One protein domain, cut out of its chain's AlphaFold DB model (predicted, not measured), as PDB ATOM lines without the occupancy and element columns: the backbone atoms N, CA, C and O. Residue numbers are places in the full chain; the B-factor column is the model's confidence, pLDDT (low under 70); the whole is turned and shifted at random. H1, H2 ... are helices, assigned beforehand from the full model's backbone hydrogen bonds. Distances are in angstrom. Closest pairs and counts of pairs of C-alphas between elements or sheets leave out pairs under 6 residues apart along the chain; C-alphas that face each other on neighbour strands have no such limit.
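Overview. This is residues 747 to 850 of the 852 residues of an uncharacterized protein of Hypericibacter terrae (UniProt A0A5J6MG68). A hairpin of two helices, H1 and H2, is crossed by the longest helix, H3, with H4 packed on the side of H3 away from the hairpin. Two short helices, H5 and H6, form a corner beyond the first residues of H2, and H6 meets the rest through H5. The printed part has 104 residues with six named helices, H1 to H6 in chain order, and no named strand: all helix. It is compact, with a radius of gyration of the C-alphas of 13.2 A, and rounded, spanning 36 by 32 by 25 A.

Arrangement. H1, residues 750 to 760, and H2, residues 767 to 781, form a helical hairpin: they touch at a shallow tilt of 3 degrees, opposite ways, closest at the C-alphas of Leu 760 and Asn 769, 7.0 A. H3, residues 788 to 804, touches H1 with residues 794 to 801 alone, closest at the C-alphas of Val 756 and Ala 798, 5.0 A; at 72 degrees they are only just about perpendicular. H4, residues 810 to 821, touches H3 at a steep tilt of 47 degrees, closest at the C-alphas of Glu 800 and Ala 813, 5.4 A. H5, residues 831 to 836, touches residues 768 to 772 of H2, closest at the C-alphas of Ala 768 and Val 833, 6.3 A. H6, residues 843 to 849, touches H5, with the C-alphas of Pro 831 and Trp 849 closest at 6.0 A. Every O i to N i+4 pair is within hydrogen-bond range in H1, H2, H3, H5 and H6, and 7 of 8 are in H4.

Along the chain. H1 begins at C-alpha 750 (131.550, 134.879, 198.375). H2 is 20.6 A long and H3 24.6 A. H6 ends at C-alpha 849 (119.208, 160.897, 203.267).

Size, cuts and confidence. The C-alphas farthest apart, Gly 807 and Gly 850, are 37.1 A apart. The printed part has no cut and no long link. The pLDDT is under 70 at residues 763 to 765, 838 to 839 and 849 to 850.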
ATOM      1  N   SER A 747     122.214 139.151 194.241       88.94
ATOM      2  CA  SER A 747     122.736 138.170 195.196       88.94
ATOM      3  C   SER A 747     124.212 138.442 195.473       88.94
ATOM      4  O   SER A 747     125.016 138.532 194.539       88.94
ATOM      5  N   VAL A 748     124.576 138.545 196.751       88.44
ATOM      6  CA  VAL A 748     125.976 138.634 197.180       88.44
ATOM      7  C   VAL A 748     126.631 137.266 196.997       88.44
ATOM      8  O   VAL A 748     126.064 136.237 197.360       88.44
ATOM      9  N   THR A 749     127.821 137.246 196.399       89.56
ATOM     10  CA  THR A 749     128.594 136.010 196.194       89.56
ATOM     11  C   THR A 749     129.865 136.071 197.025       89.56
ATOM     12  O   THR A 749     130.468 137.141 197.094       89.56
ATOM     13  N   GLN A 750     130.328 134.936 197.560       88.00
ATOM     14  CA  GLN A 750     131.550 134.879 198.375       88.00
ATOM     15  C   GLN A 750     132.744 135.551 197.674       88.00
ATOM     16  O   GLN A 750     133.396 136.411 198.247       88.00
ATOM     17  N   LYS A 751     132.953 135.261 196.380       87.00
ATOM     18  CA  LYS A 751     134.054 135.839 195.592       87.00
ATOM     19  C   LYS A 751     133.965 137.363 195.444       87.00
ATOM     20  O   LYS A 751     134.990 138.037 195.458       87.00
ATOM     21  N   GLY A 752     132.766 137.904 195.233       87.38
ATOM     22  CA  GLY A 752     132.586 139.351 195.099       87.38
ATOM     23  C   GLY A 752     132.668 140.070 196.444       87.38
ATOM     24  O   GLY A 752     133.222 141.160 196.516       87.38
ATOM     25  N   LEU A 753     132.204 139.428 197.516       89.56
ATOM     26  CA  LEU A 753     132.332 139.937 198.875       89.56
ATOM     27  C   LEU A 753     133.795 139.981 199.329       89.56
ATOM     28  O   LEU A 753     134.232 140.990 199.866       89.56
ATOM     29  N   ASP A 754     134.574 138.942 199.028       86.81
ATOM     30  CA  ASP A 754     136.015 138.925 199.285       86.81
ATOM     31  C   ASP A 754     136.747 140.020 198.482       86.81
ATOM     32  O   ASP A 754     137.676 140.634 198.996       86.81
ATOM     33  N   LEU A 755     136.314 140.319 197.246       88.81
ATOM     34  CA  LEU A 755     136.884 141.408 196.439       88.81
ATOM     35  C   LEU A 755     136.628 142.785 197.064       88.81
ATOM     36  O   LEU A 755     137.561 143.575 197.178       88.81
ATOM     37  N   VAL A 756     135.388 143.058 197.476       91.44
ATOM     38  CA  VAL A 756     135.016 144.313 198.151       91.44
ATOM     39  C   VAL A 756     135.744 144.434 199.487       91.44
ATOM     40  O   VAL A 756     136.332 145.472 199.766       91.44
ATOM     41  N   ARG A 757     135.807 143.350 200.270       88.69
ATOM     42  CA  ARG A 757     136.526 143.317 201.551       88.69
ATOM     43  C   ARG A 757     138.017 143.613 201.377       88.69
ATOM     44  O   ARG A 757     138.570 144.416 202.114       88.69
ATOM     45  N   ASN A 758     138.653 143.024 200.367       85.31
ATOM     46  CA  ASN A 758     140.069 143.259 200.074       85.31
ATOM     47  C   ASN A 758     140.348 144.663 199.522       85.31
ATOM     48  O   ASN A 758     141.456 145.170 199.670       85.31
ATOM     49  N   HIS A 759     139.377 145.273 198.842       84.38
ATOM     50  CA  HIS A 759     139.475 146.650 198.366       84.38
ATOM     51  C   HIS A 759     139.374 147.645 199.506       84.38
ATOM     52  O   HIS A 759     140.267 148.457 199.698       84.38
ATOM     53  N   LEU A 760     138.343 147.494 200.327       85.44
ATOM     54  CA  LEU A 760     138.102 148.342 201.484       85.44
ATOM     55  C   LEU A 760     139.209 148.229 202.530       85.44
ATOM     56  O   LEU A 760     139.587 149.231 203.129       85.44
ATOM     57  N   ALA A 761     139.813 147.044 202.659       73.81
ATOM     58  CA  ALA A 761     141.001 146.830 203.480       73.81
ATOM     59  C   ALA A 761     142.195 147.720 203.072       73.81
ATOM     60  O   ALA A 761     143.090 147.930 203.887       73.81
ATOM     61  N   GLN A 762     142.212 148.275 201.849       73.31
ATOM     62  CA  GLN A 762     143.241 149.222 201.392       73.31
ATOM     63  C   GLN A 762     143.010 150.652 201.902       73.31
ATOM     64  O   GLN A 762     143.951 151.445 201.894       73.31
ATOM     65  N   PHE A 763     141.801 150.983 202.369       69.81
ATOM     66  CA  PHE A 763     141.469 152.286 202.976       69.81
ATOM     67  C   PHE A 763     141.465 152.249 204.499       69.81
ATOM     68  O   PHE A 763     141.161 153.252 205.144       69.81
ATOM     69  N   GLY A 764     141.827 151.097 205.061       50.41
ATOM     70  CA  GLY A 764     141.692 150.830 206.475       50.41
ATOM     71  C   GLY A 764     140.243 150.587 206.875       50.41
ATOM     72  O   GLY A 764     139.296 150.733 206.098       50.41
ATOM     73  N   ASP A 765     140.097 150.188 208.126       59.31
ATOM     74  CA  ASP A 765     138.809 149.908 208.737       59.31
ATOM     75  C   ASP A 765     138.050 151.222 208.962       59.31
ATOM     76  O   ASP A 765     138.147 151.870 210.003       59.31
ATOM     77  N   VAL A 766     137.325 151.649 207.926       71.62
ATOM     78  CA  VAL A 766     136.362 152.748 208.000       71.62
ATOM     79  C   VAL A 766     135.045 152.151 208.523       71.62
ATOM     80  O   VAL A 766     134.467 151.304 207.847       71.62
ATOM     81  N   PRO A 767     134.519 152.559 209.691       74.81
ATOM     82  CA  PRO A 767     133.368 151.905 210.337       74.81
ATOM     83  C   PRO A 767     132.098 151.859 209.492       74.81
ATOM     84  O   PRO A 767     131.373 150.866 209.497       74.81
ATOM     85  N   ALA A 768     131.887 152.887 208.679       78.31
ATOM     86  CA  ALA A 768     130.853 152.892 207.664       78.31
ATOM     87  C   ALA A 768     131.025 151.746 206.643       78.31
ATOM     88  O   ALA A 768     130.045 151.095 206.274       78.31
ATOM     89  N   ASN A 769     132.264 151.466 206.208       84.25
ATOM     90  CA  ASN A 769     132.601 150.384 205.270       84.25
ATOM     91  C   ASN A 769     132.339 149.021 205.894       84.25
ATOM     92  O   ASN A 769     131.770 148.135 205.253       84.25
ATOM     93  N   SER A 770     132.696 148.875 207.162       85.31
ATOM     94  CA  SER A 770     132.508 147.630 207.901       85.31
ATOM     95  C   SER A 770     131.027 147.386 208.195       85.31
ATOM     96  O   SER A 770     130.550 146.271 208.003       85.31
ATOM     97  N   ALA A 771     130.255 148.425 208.522       86.31
ATOM     98  CA  ALA A 771     128.807 148.321 208.685       86.31
ATOM     99  C   ALA A 771     128.099 147.917 207.384       86.31
ATOM    100  O   ALA A 771     127.196 147.079 207.404       86.31
ATOM    101  N   MET A 772     128.539 148.430 206.234       91.31
ATOM    102  CA  MET A 772     128.028 147.978 204.939       91.31
ATOM    103  C   MET A 772     128.473 146.548 204.595       91.31
ATOM    104  O   MET A 772     127.651 145.757 204.136       91.31
ATOM    105  N   LEU A 773     129.724 146.157 204.871       90.38
ATOM    106  CA  LEU A 773     130.197 144.772 204.707       90.38
ATOM    107  C   LEU A 773     129.394 143.787 205.566       90.38
ATOM    108  O   LEU A 773     129.007 142.726 205.075       90.38
ATOM    109  N   GLN A 774     129.070 144.154 206.806       82.12
ATOM    110  CA  GLN A 774     128.286 143.321 207.719       82.12
ATOM    111  C   GLN A 774     126.830 143.163 207.252       82.12
ATOM    112  O   GLN A 774     126.242 142.083 207.387       82.12
ATOM    113  N   ARG A 775     126.255 144.199 206.626       91.25
ATOM    114  CA  ARG A 775     124.939 144.122 205.967       91.25
ATOM    115  C   ARG A 775     124.965 143.185 204.752       91.25
ATOM    116  O   ARG A 775     124.047 142.381 204.582       91.25
ATOM    117  N   LEU A 776     126.044 143.201 203.964       90.69
ATOM    118  CA  LEU A 776     126.240 142.299 202.820       90.69
ATOM    119  C   LEU A 776     126.502 140.840 203.241       90.69
ATOM    120  O   LEU A 776     125.978 139.917 202.614       90.69
ATOM    121  N   GLU A 777     127.268 140.626 204.314       91.62
ATOM    122  CA  GLU A 777     127.528 139.308 204.913       91.62
ATOM    123  C   GLU A 777     126.249 138.684 205.470       91.62
ATOM    124  O   GLU A 777     125.957 137.516 205.198       91.62
ATOM    125  N   SER A 778     125.445 139.481 206.175       88.88
ATOM    126  CA  SER A 778     124.166 139.040 206.733       88.88
ATOM    127  C   SER A 778     123.165 138.669 205.633       88.88
ATOM    128  O   SER A 778     122.517 137.625 205.721       88.88
ATOM    129  N   ALA A 779     123.086 139.456 204.551       85.25
ATOM    130  CA  ALA A 779     122.240 139.145 203.397       85.25
ATOM    131  C   ALA A 779     122.692 137.866 202.667       85.25
ATOM    132  O   ALA A 779     121.858 137.045 202.282       85.25
ATOM    133  N   MET A 780     124.006 137.638 202.541       90.75
ATOM    134  CA  MET A 780     124.548 136.410 201.949       90.75
ATOM    135  C   MET A 780     124.272 135.176 202.821       90.75
ATOM    136  O   MET A 780     123.836 134.149 202.299       90.75
ATOM    137  N   ALA A 781     124.484 135.277 204.139       82.44
ATOM    138  CA  ALA A 781     124.267 134.181 205.086       82.44
ATOM    139  C   ALA A 781     122.781 133.799 205.219       82.44
ATOM    140  O   ALA A 781     122.461 132.624 205.384       82.44
ATOM    141  N   ALA A 782     121.873 134.772 205.083       85.06
ATOM    142  CA  ALA A 782     120.428 134.546 205.071       85.06
ATOM    143  C   ALA A 782     119.872 134.108 203.697       85.06
ATOM    144  O   ALA A 782     118.681 133.818 203.587       85.06
ATOM    145  N   GLY A 783     120.697 134.067 202.638       86.19
ATOM    146  CA  GLY A 783     120.250 133.801 201.262       86.19
ATOM    147  C   GLY A 783     119.354 134.902 200.673       86.19
ATOM    148  O   GLY A 783     118.612 134.656 199.720       86.19
ATOM    149  N   GLN A 784     119.399 136.104 201.251       85.75
ATOM    150  CA  GLN A 784     118.554 137.248 200.926       85.75
ATOM    151  C   GLN A 784     119.177 138.098 199.801       85.75
ATOM    152  O   GLN A 784     120.393 138.275 199.731       85.75
ATOM    153  N   GLN A 785     118.343 138.635 198.902       88.12
ATOM    154  CA  GLN A 785     118.788 139.582 197.869       88.12
ATOM    155  C   GLN A 785     118.885 141.016 198.419       88.12
ATOM    156  O   GLN A 785     118.128 141.388 199.315       88.12
ATOM    157  N   ILE A 786     119.819 141.807 197.877       88.00
ATOM    158  CA  ILE A 786     120.065 143.217 198.233       88.00
ATOM    159  C   ILE A 786     119.633 144.172 197.106       88.00
ATOM    160  O   ILE A 786     119.720 143.822 195.926       88.00
ATOM    161  N   SER A 787     119.243 145.400 197.460       83.38
ATOM    162  CA  SER A 787     118.921 146.517 196.549       83.38
ATOM    163  C   SER A 787     119.260 147.870 197.199       83.38
ATOM    164  O   SER A 787     119.701 147.904 198.347       83.38
ATOM    165  N   GLY A 788     119.070 148.994 196.500       84.00
ATOM    166  CA  GLY A 788     119.282 150.335 197.066       84.00
ATOM    167  C   GLY A 788     120.747 150.603 197.436       84.00
ATOM    168  O   GLY A 788     121.657 150.184 196.720       84.00
ATOM    169  N   ALA A 789     120.989 151.291 198.554       83.75
ATOM    170  CA  ALA A 789     122.336 151.681 198.984       83.75
ATOM    171  C   ALA A 789     123.280 150.490 199.259       83.75
ATOM    172  O   ALA A 789     124.467 150.572 198.950       83.75
ATOM    173  N   ASP A 790     122.756 149.353 199.738       88.56
ATOM    174  CA  ASP A 790     123.545 148.128 199.948       88.56
ATOM    175  C   ASP A 790     124.068 147.562 198.607       88.56
ATOM    176  O   ASP A 790     125.223 147.149 198.493       88.56
ATOM    177  N   ALA A 791     123.257 147.620 197.541       88.38
ATOM    178  CA  ALA A 791     123.675 147.220 196.192       88.38
ATOM    179  C   ALA A 791     124.667 148.210 195.549       88.38
ATOM    180  O   ALA A 791     125.558 147.795 194.795       88.38
ATOM    181  N   ILE A 792     124.533 149.506 195.849       88.31
ATOM    182  CA  ILE A 792     125.444 150.553 195.363       88.31
ATOM    183  C   ILE A 792     126.831 150.378 195.987       88.31
ATOM    184  O   ILE A 792     127.800 150.285 195.237       88.31
ATOM    185  N   PHE A 793     126.928 150.234 197.313       90.81
ATOM    186  CA  PHE A 793     128.199 150.007 198.011       90.81
ATOM    187  C   PHE A 793     128.954 148.795 197.462       90.81
ATOM    188  O   PHE A 793     130.105 148.892 197.042       90.81
ATOM    189  N   TYR A 794     128.264 147.655 197.349       92.94
ATOM    190  CA  TYR A 794     128.862 146.413 196.864       92.94
ATOM    191  C   TYR A 794     129.422 146.531 195.435       92.94
ATOM    192  O   TYR A 794     130.497 146.012 195.132       92.94
ATOM    193  N   THR A 795     128.704 147.205 194.531       88.31
ATOM    194  CA  THR A 795     129.115 147.315 193.119       88.31
ATOM    195  C   THR A 795     130.109 148.448 192.854       88.31
ATOM    196  O   THR A 795     130.911 148.330 191.918       88.31
ATOM    197  N   HIS A 796     130.084 149.505 193.670       88.88
ATOM    198  CA  HIS A 796     131.037 150.613 193.648       88.88
ATOM    199  C   HIS A 796     132.424 150.154 194.116       88.88
ATOM    200  O   HIS A 796     133.365 150.200 193.319       88.88
ATOM    201  N   GLU A 797     132.519 149.580 195.319       84.50
ATOM    202  CA  GLU A 797     133.785 149.124 195.906       84.50
ATOM    203  C   GLU A 797     134.424 147.989 195.083       84.50
ATOM    204  O   GLU A 797     135.632 147.959 194.869       84.50
ATOM    205  N   ALA A 798     133.630 147.099 194.472       90.00
ATOM    206  CA  ALA A 798     134.165 146.068 193.572       90.00
ATOM    207  C   ALA A 798     134.735 146.643 192.256       90.00
ATOM    208  O   ALA A 798     135.726 146.138 191.709       90.00
ATOM    209  N   ALA A 799     134.088 147.674 191.702       85.88
ATOM    210  CA  ALA A 799     134.516 148.307 190.455       85.88
ATOM    211  C   ALA A 799     135.769 149.164 190.649       85.88
ATOM    212  O   ALA A 799     136.614 149.211 189.751       85.88
ATOM    213  N   GLU A 800     135.891 149.804 191.806       85.50
ATOM    214  CA  GLU A 800     137.048 150.599 192.183       85.50
ATOM    215  C   GLU A 800     138.276 149.710 192.451       85.50
ATOM    216  O   GLU A 800     139.327 149.947 191.846       85.50
ATOM    217  N   ALA A 801     138.101 148.588 193.163       82.25
ATOM    218  CA  ALA A 801     139.113 147.536 193.338       82.25
ATOM    219  C   ALA A 801     139.714 147.044 192.025       82.25
ATOM    220  O   ALA A 801     140.930 146.923 191.861       82.25
ATOM    221  N   THR A 802     138.841 146.765 191.057       87.75
ATOM    222  CA  THR A 802     139.245 146.200 189.766       87.75
ATOM    223  C   THR A 802     140.049 147.212 188.947       87.75
ATOM    224  O   THR A 802     140.962 146.829 188.219       87.75
ATOM    225  N   LYS A 803     139.730 148.505 189.069       84.06
ATOM    226  CA  LYS A 803     140.433 149.585 188.363       84.06
ATOM    227  C   LYS A 803     141.757 149.943 189.032       84.06
ATOM    228  O   LYS A 803     142.733 150.178 188.324       84.06
ATOM    229  N   MET A 804     141.830 149.921 190.363       84.38
ATOM    230  CA  MET A 804     143.101 150.097 191.076       84.38
ATOM    231  C   MET A 804     144.077 148.957 190.766       84.38
ATOM    232  O   MET A 804     145.248 149.210 190.489       84.38
ATOM    233  N   ALA A 805     143.585 147.721 190.642       81.56
ATOM    234  CA  ALA A 805     144.392 146.587 190.187       81.56
ATOM    235  C   ALA A 805     144.918 146.727 188.735       81.56
ATOM    236  O   ALA A 805     145.866 146.040 188.361       81.56
ATOM    237  N   GLN A 806     144.335 147.617 187.918       82.31
ATOM    238  CA  GLN A 806     144.791 147.949 186.558       82.31
ATOM    239  C   GLN A 806     145.768 149.141 186.515       82.31
ATOM    240  O   GLN A 806     146.141 149.586 185.430       82.31
ATOM    241  N   GLY A 807     146.206 149.645 187.674       78.94
ATOM    242  CA  GLY A 807     147.226 150.691 187.789       78.94
ATOM    243  C   GLY A 807     146.689 152.124 187.880       78.94
ATOM    244  O   GLY A 807     147.473 153.062 187.746       78.94
ATOM    245  N   LEU A 808     145.381 152.323 188.101       83.31
ATOM    246  CA  LEU A 808     144.823 153.653 188.378       83.31
ATOM    247  C   LEU A 808     145.110 154.083 189.825       83.31
ATOM    248  O   LEU A 808     145.055 153.269 190.745       83.31
ATOM    249  N   SER A 809     145.348 155.383 190.039       82.56
ATOM    250  CA  SER A 809     145.377 155.962 191.388       82.56
ATOM    251  C   SER A 809     143.981 155.943 192.017       82.56
ATOM    252  O   SER A 809     142.980 156.020 191.305       82.56
ATOM    253  N   TYR A 810     143.910 155.902 193.351       77.44
ATOM    254  CA  TYR A 810     142.646 155.864 194.095       77.44
ATOM    255  C   TYR A 810     141.674 156.977 193.680       77.44
ATOM    256  O   TYR A 810     140.548 156.694 193.292       77.44
ATOM    257  N   GLY A 811     142.125 158.237 193.634       74.06
ATOM    258  CA  GLY A 811     141.266 159.361 193.240       74.06
ATOM    259  C   GLY A 811     140.685 159.246 191.820       74.06
ATOM    260  O   GLY A 811     139.534 159.617 191.598       74.06
ATOM    261  N   ALA A 812     141.436 158.687 190.862       75.81
ATOM    262  CA  ALA A 812     140.952 158.448 189.497       75.81
ATOM    263  C   ALA A 812     140.051 157.202 189.407       75.81
ATOM    264  O   ALA A 812     139.083 157.185 188.641       75.81
ATOM    265  N   ALA A 813     140.347 156.172 190.205       77.44
ATOM    266  CA  ALA A 813     139.537 154.963 190.315       77.44
ATOM    267  C   ALA A 813     138.173 155.249 190.965       77.44
ATOM    268  O   ALA A 813     137.158 154.760 190.458       77.44
ATOM    269  N   HIS A 814     138.142 156.086 192.005       83.44
ATOM    270  CA  HIS A 814     136.940 156.517 192.714       83.44
ATOM    271  C   HIS A 814     136.024 157.360 191.815       83.44
ATOM    272  O   HIS A 814     134.864 157.004 191.589       83.44
ATOM    273  N   ALA A 815     136.569 158.395 191.156       77.69
ATOM    274  CA  ALA A 815     135.815 159.244 190.225       77.69
ATOM    275  C   ALA A 815     135.214 158.453 189.043       77.69
ATOM    276  O   ALA A 815     134.025 158.578 188.744       77.69
ATOM    277  N   ALA A 816     135.991 157.557 188.423       77.31
ATOM    278  CA  ALA A 816     135.506 156.737 187.312       77.31
ATOM    279  C   ALA A 816     134.475 155.675 187.746       77.31
ATOM    280  O   ALA A 816     133.768 155.111 186.903       77.31
ATOM    281  N   SER A 817     134.446 155.283 189.025       79.88
ATOM    282  CA  SER A 817     133.506 154.280 189.558       79.88
ATOM    283  C   SER A 817     132.153 154.885 189.905       79.88
ATOM    284  O   SER A 817     131.143 154.226 189.665       79.88
ATOM    285  N   LEU A 818     132.119 156.144 190.344       78.94
ATOM    286  CA  LEU A 818     130.884 156.923 190.474       78.94
ATOM    287  C   LEU A 818     130.263 157.246 189.095       78.94
ATOM    288  O   LEU A 818     129.072 157.011 188.890       78.94
ATOM    289  N   GLU A 819     131.071 157.664 188.106       79.88
ATOM    290  CA  GLU A 819     130.609 157.999 186.740       79.88
ATOM    291  C   GLU A 819     130.021 156.791 185.987       79.88
ATOM    292  O   GLU A 819     128.994 156.901 185.318       79.88
ATOM    293  N   LYS A 820     130.622 155.600 186.144       76.38
ATOM    294  CA  LYS A 820     130.165 154.367 185.476       76.38
ATOM    295  C   LYS A 820     128.719 153.986 185.826       76.38
ATOM    296  O   LYS A 820     128.047 153.372 184.997       76.38
ATOM    297  N   TYR A 821     128.263 154.290 187.044       71.56
ATOM    298  CA  TYR A 821     126.960 153.851 187.556       71.56
ATOM    299  C   TYR A 821     125.925 154.980 187.695       71.56
ATOM    300  O   TYR A 821     124.772 154.688 188.008       71.56
ATOM    301  N   GLY A 822     126.295 156.238 187.420       75.25
ATOM    302  CA  GLY A 822     125.377 157.385 187.471       75.25
ATOM    303  C   GLY A 822     124.798 157.656 188.866       75.25
ATOM    304  O   GLY A 822     123.639 158.057 188.978       75.25
ATOM    305  N   VAL A 823     125.578 157.382 189.918       74.69
ATOM    306  CA  VAL A 823     125.180 157.495 191.334       74.69
ATOM    307  C   VAL A 823     125.922 158.639 192.027       74.69
ATOM    308  O   VAL A 823     127.045 158.972 191.647       74.69
ATOM    309  N   SER A 824     125.312 159.242 193.052       80.38
ATOM    310  CA  SER A 824     125.969 160.298 193.840       80.38
ATOM    311  C   SER A 824     127.047 159.722 194.768       80.38
ATOM    312  O   SER A 824     126.824 158.649 195.343       80.38
ATOM    313  N   PRO A 825     128.171 160.439 194.998       76.75
ATOM    314  CA  PRO A 825     129.171 160.039 195.987       76.75
ATOM    315  C   PRO A 825     128.564 159.874 197.377       76.75
ATOM    316  O   PRO A 825     129.064 159.058 198.128       76.75
ATOM    317  N   TYR A 826     127.476 160.589 197.692       82.25
ATOM    318  CA  TYR A 826     126.788 160.574 198.988       82.25
ATOM    319  C   TYR A 826     125.682 159.513 199.103       82.25
ATOM    320  O   TYR A 826     124.903 159.510 200.056       82.25
ATOM    321  N   SER A 827     125.595 158.610 198.124       79.31
ATOM    322  CA  SER A 827     124.637 157.499 198.116       79.31
ATOM    323  C   SER A 827     125.281 156.131 198.360       79.31
ATOM    324  O   SER A 827     124.565 155.132 198.432       79.31
ATOM    325  N   VAL A 828     126.618 156.072 198.493       81.69
ATOM    326  CA  VAL A 828     127.355 154.801 198.591       81.69
ATOM    327  C   VAL A 828     127.261 154.124 199.962       81.69
ATOM    328  O   VAL A 828     127.587 152.956 200.050       81.69
ATOM    329  N   TYR A 829     126.712 154.767 200.994       87.94
ATOM    330  CA  TYR A 829     126.404 154.139 202.287       87.94
ATOM    331  C   TYR A 829     124.907 154.179 202.594       87.94
ATOM    332  O   TYR A 829     124.205 155.118 202.212       87.94
ATOM    333  N   HIS A 830     124.415 153.142 203.278       88.50
ATOM    334  CA  HIS A 830     123.003 152.993 203.626       88.50
ATOM    335  C   HIS A 830     122.565 154.044 204.661       88.50
ATOM    336  O   HIS A 830     123.327 154.318 205.587       88.50
ATOM    337  N   PRO A 831     121.339 154.605 204.575       81.56
ATOM    338  CA  PRO A 831     120.869 155.633 205.506       81.56
ATOM    339  C   PRO A 831     120.889 155.185 206.966       81.56
ATOM    340  O   PRO A 831     121.171 156.005 207.825       81.56
ATOM    341  N   ASP A 832     120.650 153.907 207.265       85.69
ATOM    342  CA  ASP A 832     120.798 153.387 208.637       85.69
ATOM    343  C   ASP A 832     122.247 153.444 209.119       85.69
ATOM    344  O   ASP A 832     122.482 153.799 210.264       85.69
ATOM    345  N   VAL A 833     123.213 153.136 208.244       83.00
ATOM    346  CA  VAL A 833     124.641 153.273 208.552       83.00
ATOM    347  C   VAL A 833     124.932 154.752 208.787       83.00
ATOM    348  O   VAL A 833     125.442 155.107 209.835       83.00
ATOM    349  N   ILE A 834     124.471 155.640 207.911       81.50
ATOM    350  CA  ILE A 834     124.692 157.085 208.064       81.50
ATOM    351  C   ILE A 834     124.006 157.654 209.308       81.50
ATOM    352  O   ILE A 834     124.592 158.478 209.992       81.50
ATOM    353  N   SER A 835     122.807 157.189 209.656       79.75
ATOM    354  CA  SER A 835     122.083 157.621 210.861       79.75
ATOM    355  C   SER A 835     122.693 157.045 212.136       79.75
ATOM    356  O   SER A 835     122.581 157.655 213.193       79.75
ATOM    357  N   SER A 836     123.297 155.855 212.051       75.38
ATOM    358  CA  SER A 836     123.920 155.173 213.193       75.38
ATOM    359  C   SER A 836     125.320 155.676 213.508       75.38
ATOM    360  O   SER A 836     125.809 155.428 214.605       75.38
ATOM    361  N   MET A 837     125.962 156.330 212.541       73.44
ATOM    362  CA  MET A 837     127.319 156.844 212.676       73.44
ATOM    363  C   MET A 837     127.515 158.114 211.810       73.44
ATOM    364  O   MET A 837     128.390 158.139 210.936       73.44
ATOM    365  N   PRO A 838     126.678 159.167 212.004       68.94
ATOM    366  CA  PRO A 838     126.675 160.400 211.202       68.94
ATOM    367  C   PRO A 838     128.002 161.160 211.265       68.94
ATOM    368  O   PRO A 838     128.292 161.966 210.392       68.94
ATOM    369  N   GLU A 839     128.851 160.876 212.244       64.62
ATOM    370  CA  GLU A 839     130.197 161.421 212.389       64.62
ATOM    371  C   GLU A 839     131.186 160.962 211.297       64.62
ATOM    372  O   GLU A 839     132.139 161.685 211.003       64.62
ATOM    373  N   TYR A 840     130.946 159.821 210.631       70.25
ATOM    374  CA  TYR A 840     131.750 159.363 209.476       70.25
ATOM    375  C   TYR A 840     131.303 159.984 208.152       70.25
ATOM    376  O   TYR A 840     131.854 159.706 207.083       70.25
ATOM    377  N   PHE A 841     130.303 160.855 208.224       74.94
ATOM    378  CA  PHE A 841     129.572 161.370 207.095       74.94
ATOM    379  C   PHE A 841     129.474 162.880 207.226       74.94
ATOM    380  O   PHE A 841     128.881 163.428 208.145       74.94
ATOM    381  N   ASN A 842     130.081 163.609 206.292       80.25
ATOM    382  CA  ASN A 842     129.905 165.058 206.299       80.25
ATOM    383  C   ASN A 842     128.414 165.426 206.138       80.25
ATOM    384  O   ASN A 842     127.603 164.627 205.673       80.25
ATOM    385  N   SER A 843     128.054 166.670 206.455       74.56
ATOM    386  CA  SER A 843     126.655 167.115 206.448       74.56
ATOM    387  C   SER A 843     125.923 166.903 205.116       74.56
ATOM    388  O   SER A 843     124.701 166.815 205.131       74.56
ATOM    389  N   ASN A 844     126.627 166.753 203.982       71.19
ATOM    390  CA  ASN A 844     126.019 166.443 202.684       71.19
ATOM    391  C   ASN A 844     125.520 164.992 202.582       71.19
ATOM    392  O   ASN A 844     124.510 164.759 201.923       71.19
ATOM    393  N   TRP A 845     126.178 164.037 203.247       70.12
ATOM    394  CA  TRP A 845     125.718 162.650 203.372       70.12
ATOM    395  C   TRP A 845     124.428 162.558 204.197       70.12
ATOM    396  O   TRP A 845     123.458 161.949 203.749       70.12
ATOM    397  N   CYS A 846     124.369 163.231 205.349       76.75
ATOM    398  CA  CYS A 846     123.169 163.263 206.192       76.75
ATOM    399  C   CYS A 846     122.009 164.011 205.505       76.75
ATOM    400  O   CYS A 846     120.891 163.495 205.432       76.75
ATOM    401  N   ARG A 847     122.289 165.161 204.865       71.50
ATOM    402  CA  ARG A 847     121.309 165.910 204.051       71.50
ATOM    403  C   ARG A 847     120.739 165.087 202.900       71.50
ATOM    404  O   ARG A 847     119.557 165.227 202.599       71.50
ATOM    405  N   PHE A 848     121.567 164.271 202.243       71.56
ATOM    406  CA  PHE A 848     121.138 163.445 201.113       71.56
ATOM    407  C   PHE A 848     120.065 162.430 201.535       71.56
ATOM    408  O   PHE A 848     119.097 162.217 200.809       71.56
ATOM    409  N   TRP A 849     120.179 161.859 202.735       69.94
ATOM    410  CA  TRP A 849     119.208 160.897 203.267       69.94
ATOM    411  C   TRP A 849     118.082 161.524 204.102       69.94
ATOM    412  O   TRP A 849     117.181 160.812 204.542       69.94
ATOM    413  N   GLY A 850     118.082 162.851 204.272       67.06
ATOM    414  CA  GLY A 850     117.094 163.563 205.085       67.06
ATOM    415  C   GLY A 850     117.188 163.236 206.578       67.06
ATOM    416  O   GLY A 850     116.154 163.181 207.241       67.06
TER     417      GLY A 850